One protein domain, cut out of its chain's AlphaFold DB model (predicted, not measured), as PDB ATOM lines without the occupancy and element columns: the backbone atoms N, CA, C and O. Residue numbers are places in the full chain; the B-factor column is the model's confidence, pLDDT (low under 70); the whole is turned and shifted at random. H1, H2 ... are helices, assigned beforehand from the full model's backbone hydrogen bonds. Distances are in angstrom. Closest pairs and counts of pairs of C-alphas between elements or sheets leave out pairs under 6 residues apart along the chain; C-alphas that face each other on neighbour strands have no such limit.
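Overview. This is residues 53 to 103 of the 151 residues of an uncharacterized protein of Amphimedon queenslandica (UniProt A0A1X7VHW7). Two separate helices, H1 and H2, stand at the two ends of a wide, open V, and a long winding link, residues 63 to 88, fills the space between them and makes the point of the V. Residues 98 to 103, of which 98 to 101 belong to H2, stick out. The printed part has 51 residues with two named helices, H1 then H2, and no named strand; it is all helix by class, though 23 of the 51 residues are in named elements. It is only just loose, close to compact, with a radius of gyration of the C-alphas of 11.9 A, and only just elongated, spanning 39 by 23 by 13 A.

Along the chain. Find C-alpha 53 at (107.725, 123.609, 83.897); from there H1, residues 53 to 62, runs 14.1 A. Go on to C-alpha 89 at (123.970, 141.129, 97.633), where H2, residues 89 to 101, begins; it runs 18.3 A to C-alpha 101 at (132.154, 128.474, 108.017).

Arrangement. H1 and H2 are apart, with no C-alpha of the one within 8 A of the other. In both, every O i to N i+4 pair is within hydrogen-bond range.

Size, cuts and confidence. The C-alphas farthest apart, those of Ile 53 and Tyr 103, are 39.3 A apart. The link of 26 residues is long. The printed part has no cut, and no printed residue is under 70 in pLDDT.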
ATOM      1  N   ILE A  53     107.004 124.002  82.676       94.69
ATOM      2  CA  ILE A  53     107.725 123.609  83.897       94.69
ATOM      3  C   ILE A  53     109.110 124.262  84.004       94.69
ATOM      4  O   ILE A  53     109.542 124.655  85.084       94.69
ATOM      5  N   GLU A  54     109.789 124.457  82.875       94.62
ATOM      6  CA  GLU A  54     111.097 125.111  82.827       94.62
ATOM      7  C   GLU A  54     111.033 126.593  83.214       94.62
ATOM      8  O   GLU A  54     111.979 127.123  83.793       94.62
ATOM      9  N   THR A  55     109.913 127.268  82.951       94.50
ATOM     10  CA  THR A  55     109.679 128.644  83.407       94.50
ATOM     11  C   THR A  55     109.508 128.686  84.920       94.50
ATOM     12  O   THR A  55     110.079 129.560  85.570       94.50
ATOM     13  N   VAL A  56     108.782 127.715  85.484       93.19
ATOM     14  CA  VAL A  56     108.622 127.578  86.937       93.19
ATOM     15  C   VAL A  56     109.978 127.311  87.591       93.19
ATOM     16  O   VAL A  56     110.394 128.056  88.466       93.19
ATOM     17  N   LYS A  57     110.747 126.327  87.118       91.88
ATOM     18  CA  LYS A  57     112.089 126.054  87.667       91.88
ATOM     19  C   LYS A  57     112.998 127.287  87.616       91.88
ATOM     20  O   LYS A  57     113.644 127.628  88.605       91.88
ATOM     21  N   LYS A  58     113.017 127.996  86.482       91.44
ATOM     22  CA  LYS A  58     113.816 129.219  86.323       91.44
ATOM     23  C   LYS A  58     113.397 130.325  87.285       91.44
ATOM     24  O   LYS A  58     114.276 131.035  87.763       91.44
ATOM     25  N   SER A  59     112.105 130.487  87.575       93.19
ATOM     26  CA  SER A  59     111.656 131.515  88.520       93.19
ATOM     27  C   SER A  59     112.116 131.207  89.943       93.19
ATOM     28  O   SER A  59     112.589 132.108  90.629       93.19
ATOM     29  N   PHE A  60     112.088 129.938  90.358       92.50
ATOM     30  CA  PHE A  60     112.570 129.534  91.679       92.50
ATOM     31  C   PHE A  60     114.074 129.785  91.840       92.50
ATOM     32  O   PHE A  60     114.491 130.299  92.875       92.50
ATOM     33  N   ILE A  61     114.883 129.485  90.821       90.56
ATOM     34  CA  ILE A  61     116.326 129.786  90.835       90.56
ATOM     35  C   ILE A  61     116.558 131.304  90.816       90.56
ATOM     36  O   ILE A  61     117.334 131.835  91.604       90.56
ATOM     37  N   SER A  62     115.836 132.027  89.957       91.31
ATOM     38  CA  SER A  62     115.920 133.486  89.832       91.31
ATOM     39  C   SER A  62     115.574 134.224  91.130       91.31
ATOM     40  O   SER A  62     116.097 135.312  91.369       91.31
ATOM     41  N   CYS A  63     114.695 133.653  91.952       91.00
ATOM     42  CA  CYS A  63     114.316 134.175  93.265       91.00
ATOM     43  C   CYS A  63     115.144 133.576  94.416       91.00
ATOM     44  O   CYS A  63     114.791 133.792  95.570       91.00
ATOM     45  N   ALA A  64     116.209 132.826  94.118       88.38
ATOM     46  CA  ALA A  64     117.069 132.156  95.095       88.38
ATOM     47  C   ALA A  64     116.354 131.150  96.025       88.38
ATOM     48  O   ALA A  64     116.867 130.824  97.087       88.38
ATOM     49  N   ILE A  65     115.189 130.622  95.633       90.06
ATOM     50  CA  ILE A  65     114.409 129.666  96.443       90.06
ATOM     51  C   ILE A  65     115.016 128.259  96.371       90.06
ATOM     52  O   ILE A  65     115.031 127.526  97.350       90.06
ATOM     53  N   THR A  66     115.499 127.871  95.188       87.44
ATOM     54  CA  THR A  66     116.134 126.559  94.936       87.44
ATOM     55  C   THR A  66     117.559 126.717  94.410       87.44
ATOM     56  O   THR A  66     118.068 125.849  93.704       87.44
ATOM     57  N   ALA A  67     118.193 127.854  94.710       81.44
ATOM     58  CA  ALA A  67     119.583 128.068  94.340       81.44
ATOM     59  C   ALA A  67     120.477 127.066  95.105       81.44
ATOM     60  O   ALA A  67     120.324 126.923  96.319       81.44
ATOM     61  N   PRO A  68     121.389 126.358  94.420       79.69
ATOM     62  CA  PRO A  68     122.409 125.538  95.056       79.69
ATOM     63  C   PRO A  68     123.253 126.333  96.058       79.69
ATOM     64  O   PRO A  68     123.651 127.466  95.788       79.69
ATOM     65  N   LEU A  69     123.594 125.697  97.181       74.94
ATOM     66  CA  LEU A  69     124.470 126.266  98.217       74.94
ATOM     67  C   LEU A  69     125.944 126.351  97.789       74.94
ATOM     68  O   LEU A  69     126.753 126.950  98.484       74.94
ATOM     69  N   ASP A  70     126.305 125.746  96.656       77.50
ATOM     70  CA  ASP A  70     127.668 125.774  96.117       77.50
ATOM     71  C   ASP A  70     128.009 127.084  95.383       77.50
ATOM     72  O   ASP A  70     129.094 127.209  94.814       77.50
ATOM     73  N   GLY A  71     127.074 128.041  95.358       72.94
ATOM     74  CA  GLY A  71     127.254 129.364  94.766       72.94
ATOM     75  C   GLY A  71     127.277 129.385  93.232       72.94
ATOM     76  O   GLY A  71     127.472 130.445  92.632       72.94
ATOM     77  N   LYS A  72     127.074 128.246  92.548       78.31
ATOM     78  CA  LYS A  72     127.241 128.164  91.083       78.31
ATOM     79  C   LYS A  72     126.170 128.890  90.274       78.31
ATOM     80  O   LYS A  72     126.442 129.255  89.137       78.31
ATOM     81  N   ASP A  73     124.991 129.101  90.855       82.06
ATOM     82  CA  ASP A  73     123.845 129.731  90.185       82.06
ATOM     83  C   ASP A  73     123.534 131.138  90.722       82.06
ATOM     84  O   ASP A  73     122.468 131.697  90.450       82.06
ATOM     85  N   GLU A  74     124.447 131.746  91.480       82.06
ATOM     86  CA  GLU A  74     124.252 133.096  92.022       82.06
ATOM     87  C   GLU A  74     124.086 134.162  90.931       82.06
ATOM     88  O   GLU A  74     123.396 135.162  91.124       82.06
ATOM     89  N   ASP A  75     124.675 133.942  89.754       85.00
ATOM     90  CA  ASP A  75     124.528 134.792  88.568       85.00
ATOM     91  C   ASP A  75     123.106 134.755  87.977       85.00
ATOM     92  O   ASP A  75     122.670 135.687  87.286       85.00
ATOM     93  N   LYS A  76     122.350 133.691  88.273       87.56
ATOM     94  CA  LYS A  76     120.964 133.521  87.830       87.56
ATOM     95  C   LYS A  76     119.978 134.262  88.729       87.56
ATOM     96  O   LYS A  76     118.891 134.597  88.246       87.56
ATOM     97  N   ILE A  77     120.355 134.578  89.971       91.25
ATOM     98  CA  ILE A  77     119.522 135.316  90.927       91.25
ATOM     99  C   ILE A  77     119.268 136.724  90.386       91.25
ATOM    100  O   ILE A  77     120.185 137.520  90.177       91.25
ATOM    101  N   HIS A  78     118.000 137.055  90.145       91.19
ATOM    102  CA  HIS A  78     117.629 138.308  89.494       91.19
ATOM    103  C   HIS A  78     118.071 139.522  90.303       91.19
ATOM    104  O   HIS A  78     118.649 140.441  89.732       91.19
ATOM    105  N   CYS A  79     117.881 139.492  91.623       90.81
ATOM    106  CA  CYS A  79     118.203 140.610  92.505       90.81
ATOM    107  C   CYS A  79     119.696 140.980  92.508       90.81
ATOM    108  O   CYS A  79     120.022 142.118  92.839       90.81
ATOM    109  N   PHE A  80     120.589 140.060  92.121       90.44
ATOM    110  CA  PHE A  80     122.038 140.283  92.078       90.44
ATOM    111  C   PHE A  80     122.526 140.849  90.736       90.44
ATOM    112  O   PHE A  80     123.669 141.292  90.623       90.44
ATOM    113  N   LYS A  81     121.671 140.900  89.709       90.12
ATOM    114  CA  LYS A  81     122.042 141.420  88.383       90.12
ATOM    115  C   LYS A  81     122.342 142.929  88.416       90.12
ATOM    116  O   LYS A  81     121.903 143.628  89.331       90.12
ATOM    117  N   PRO A  82     123.079 143.465  87.425       88.44
ATOM    118  CA  PRO A  82     123.312 144.903  87.322       88.44
ATOM    119  C   PRO A  82     121.993 145.684  87.281       88.44
ATOM    120  O   PRO A  82     121.020 145.229  86.677       88.44
ATOM    121  N   ASN A  83     121.971 146.873  87.888       89.75
ATOM    122  CA  ASN A  83     120.796 147.758  87.976       89.75
ATOM    123  C   ASN A  83     119.607 147.197  88.782       89.75
ATOM    124  O   ASN A  83     118.489 147.693  88.647       89.75
ATOM    125  N   GLN A  84     119.829 146.175  89.610       89.94
ATOM    126  CA  GLN A  84     118.835 145.629  90.536       89.94
ATOM    127  C   GLN A  84     119.122 146.091  91.972       89.94
ATOM    128  O   GLN A  84     120.269 146.418  92.292       89.94
ATOM    129  N   PRO A  85     118.104 146.128  92.853       87.69
ATOM    130  CA  PRO A  85     118.234 146.705  94.195       87.69
ATOM    131  C   PRO A  85     119.294 146.016  95.063       87.69
ATOM    132  O   PRO A  85     119.848 146.643  95.962       87.69
ATOM    133  N   CYS A  86     119.610 144.749  94.785       88.31
ATOM    134  CA  CYS A  86     120.551 143.954  95.566       88.31
ATOM    135  C   CYS A  86     121.781 143.541  94.750       88.31
ATOM    136  O   CYS A  86     122.328 142.473  94.993       88.31
ATOM    137  N   ASN A  87     122.244 144.353  93.793       87.25
ATOM    138  CA  ASN A  87     123.399 143.992  92.960       87.25
ATOM    139  C   ASN A  87     124.659 143.619  93.778       87.25
ATOM    140  O   ASN A  87     125.375 142.692  93.414       87.25
ATOM    141  N   GLY A  88     124.885 144.274  94.923       87.31
ATOM    142  CA  GLY A  88     125.960 143.929  95.868       87.31
ATOM    143  C   GLY A  88     125.636 142.779  96.834       87.31
ATOM    144  O   GLY A  88     126.446 142.461  97.700       87.31
ATOM    145  N   GLY A  89     124.453 142.171  96.728       87.06
ATOM    146  CA  GLY A  89     123.970 141.129  97.633       87.06
ATOM    147  C   GLY A  89     124.812 139.858  97.590       87.06
ATOM    148  O   GLY A  89     125.025 139.250  98.629       87.06
ATOM    149  N   ARG A  90     125.382 139.523  96.425       85.81
ATOM    150  CA  ARG A  90     126.283 138.376  96.263       85.81
ATOM    151  C   ARG A  90     127.514 138.457  97.173       85.81
ATOM    152  O   ARG A  90     127.841 137.491  97.845       85.81
ATOM    153  N   ALA A  91     128.170 139.617  97.225       88.19
ATOM    154  CA  ALA A  91     129.358 139.807  98.059       88.19
ATOM    155  C   ALA A  91     129.027 139.692  99.555       88.19
ATOM    156  O   ALA A  91     129.774 139.070 100.299       88.19
ATOM    157  N   LYS A  92     127.876 140.237  99.973       88.00
ATOM    158  CA  LYS A  92     127.392 140.109 101.354       88.00
ATOM    159  C   LYS A  92     127.046 138.669 101.721       88.00
ATOM    160  O   LYS A  92     127.338 138.246 102.828       88.00
ATOM    161  N   LEU A  93     126.417 137.933 100.802       85.38
ATOM    162  CA  LEU A  93     126.096 136.525 101.018       85.38
ATOM    163  C   LEU A  93     127.375 135.706 101.220       85.38
ATOM    164  O   LEU A  93     127.451 134.952 102.182       85.38
ATOM    165  N   GLN A  94     128.385 135.914 100.372       85.31
ATOM    166  CA  GLN A  94     129.676 135.242 100.516       85.31
ATOM    167  C   GLN A  94     130.349 135.577 101.854       85.31
ATOM    168  O   GLN A  94     130.825 134.675 102.527       85.31
ATOM    169  N   GLU A  95     130.346 136.848 102.268       88.69
ATOM    170  CA  GLU A  95     130.929 137.269 103.549       88.69
ATOM    171  C   GLU A  95     130.255 136.589 104.752       88.69
ATOM    172  O   GLU A  95     130.939 136.135 105.666       88.69
ATOM    173  N   GLU A  96     128.924 136.487 104.755       86.81
ATOM    174  CA  GLU A  96     128.195 135.787 105.819       86.81
ATOM    175  C   GLU A  96     128.437 134.273 105.780       86.81
ATOM    176  O   GLU A  96     128.597 133.656 106.832       86.81
ATOM    177  N   MET A  97     128.526 133.668 104.590       84.44
ATOM    178  CA  MET A  97     128.885 132.253 104.452       84.44
ATOM    179  C   MET A  97     130.299 131.974 104.968       84.44
ATOM    180  O   MET A  97     130.496 131.015 105.710       84.44
ATOM    181  N   ASP A  98     131.266 132.825 104.628       86.19
ATOM    182  CA  ASP A  98     132.642 132.710 105.108       86.19
ATOM    183  C   ASP A  98     132.702 132.913 106.626       86.19
ATOM    184  O   ASP A  98     133.384 132.161 107.317       86.19
ATOM    185  N   ARG A  99     131.947 133.876 107.175       86.38
ATOM    186  CA  ARG A  99     131.831 134.071 108.627       86.38
ATOM    187  C   ARG A  99     131.266 132.832 109.315       86.38
ATOM    188  O   ARG A  99     131.788 132.448 110.353       86.38
ATOM    189  N   PHE A 100     130.219 132.231 108.755       82.81
ATOM    190  CA  PHE A 100     129.585 131.040 109.313       82.81
ATOM    191  C   PHE A 100     130.521 129.824 109.278       82.81
ATOM    192  O   PHE A 100     130.629 129.105 110.264       82.81
ATOM    193  N   LEU A 101     131.233 129.607 108.169       81.25
ATOM    194  CA  LEU A 101     132.154 128.474 108.017       81.25
ATOM    195  C   LEU A 101     133.462 128.645 108.800       81.25
ATOM    196  O   LEU A 101     134.035 127.654 109.247       81.25
ATOM    197  N   ASN A 102     133.931 129.882 108.972       80.56
ATOM    198  CA  ASN A 102     135.111 130.205 109.777       80.56
ATOM    199  C   ASN A 102     134.769 130.509 111.243       80.56
ATOM    200  O   ASN A 102     135.649 130.950 111.988       80.56
ATOM    201  N   TYR A 103     133.519 130.305 111.662       71.19
ATOM    202  CA  TYR A 103     133.139 130.390 113.063       71.19
ATOM    203  C   TYR A 103     133.805 129.232 113.821       71.19
ATOM    204  O   TYR A 103     133.318 128.105 113.836       71.19
TER     205      TYR A 103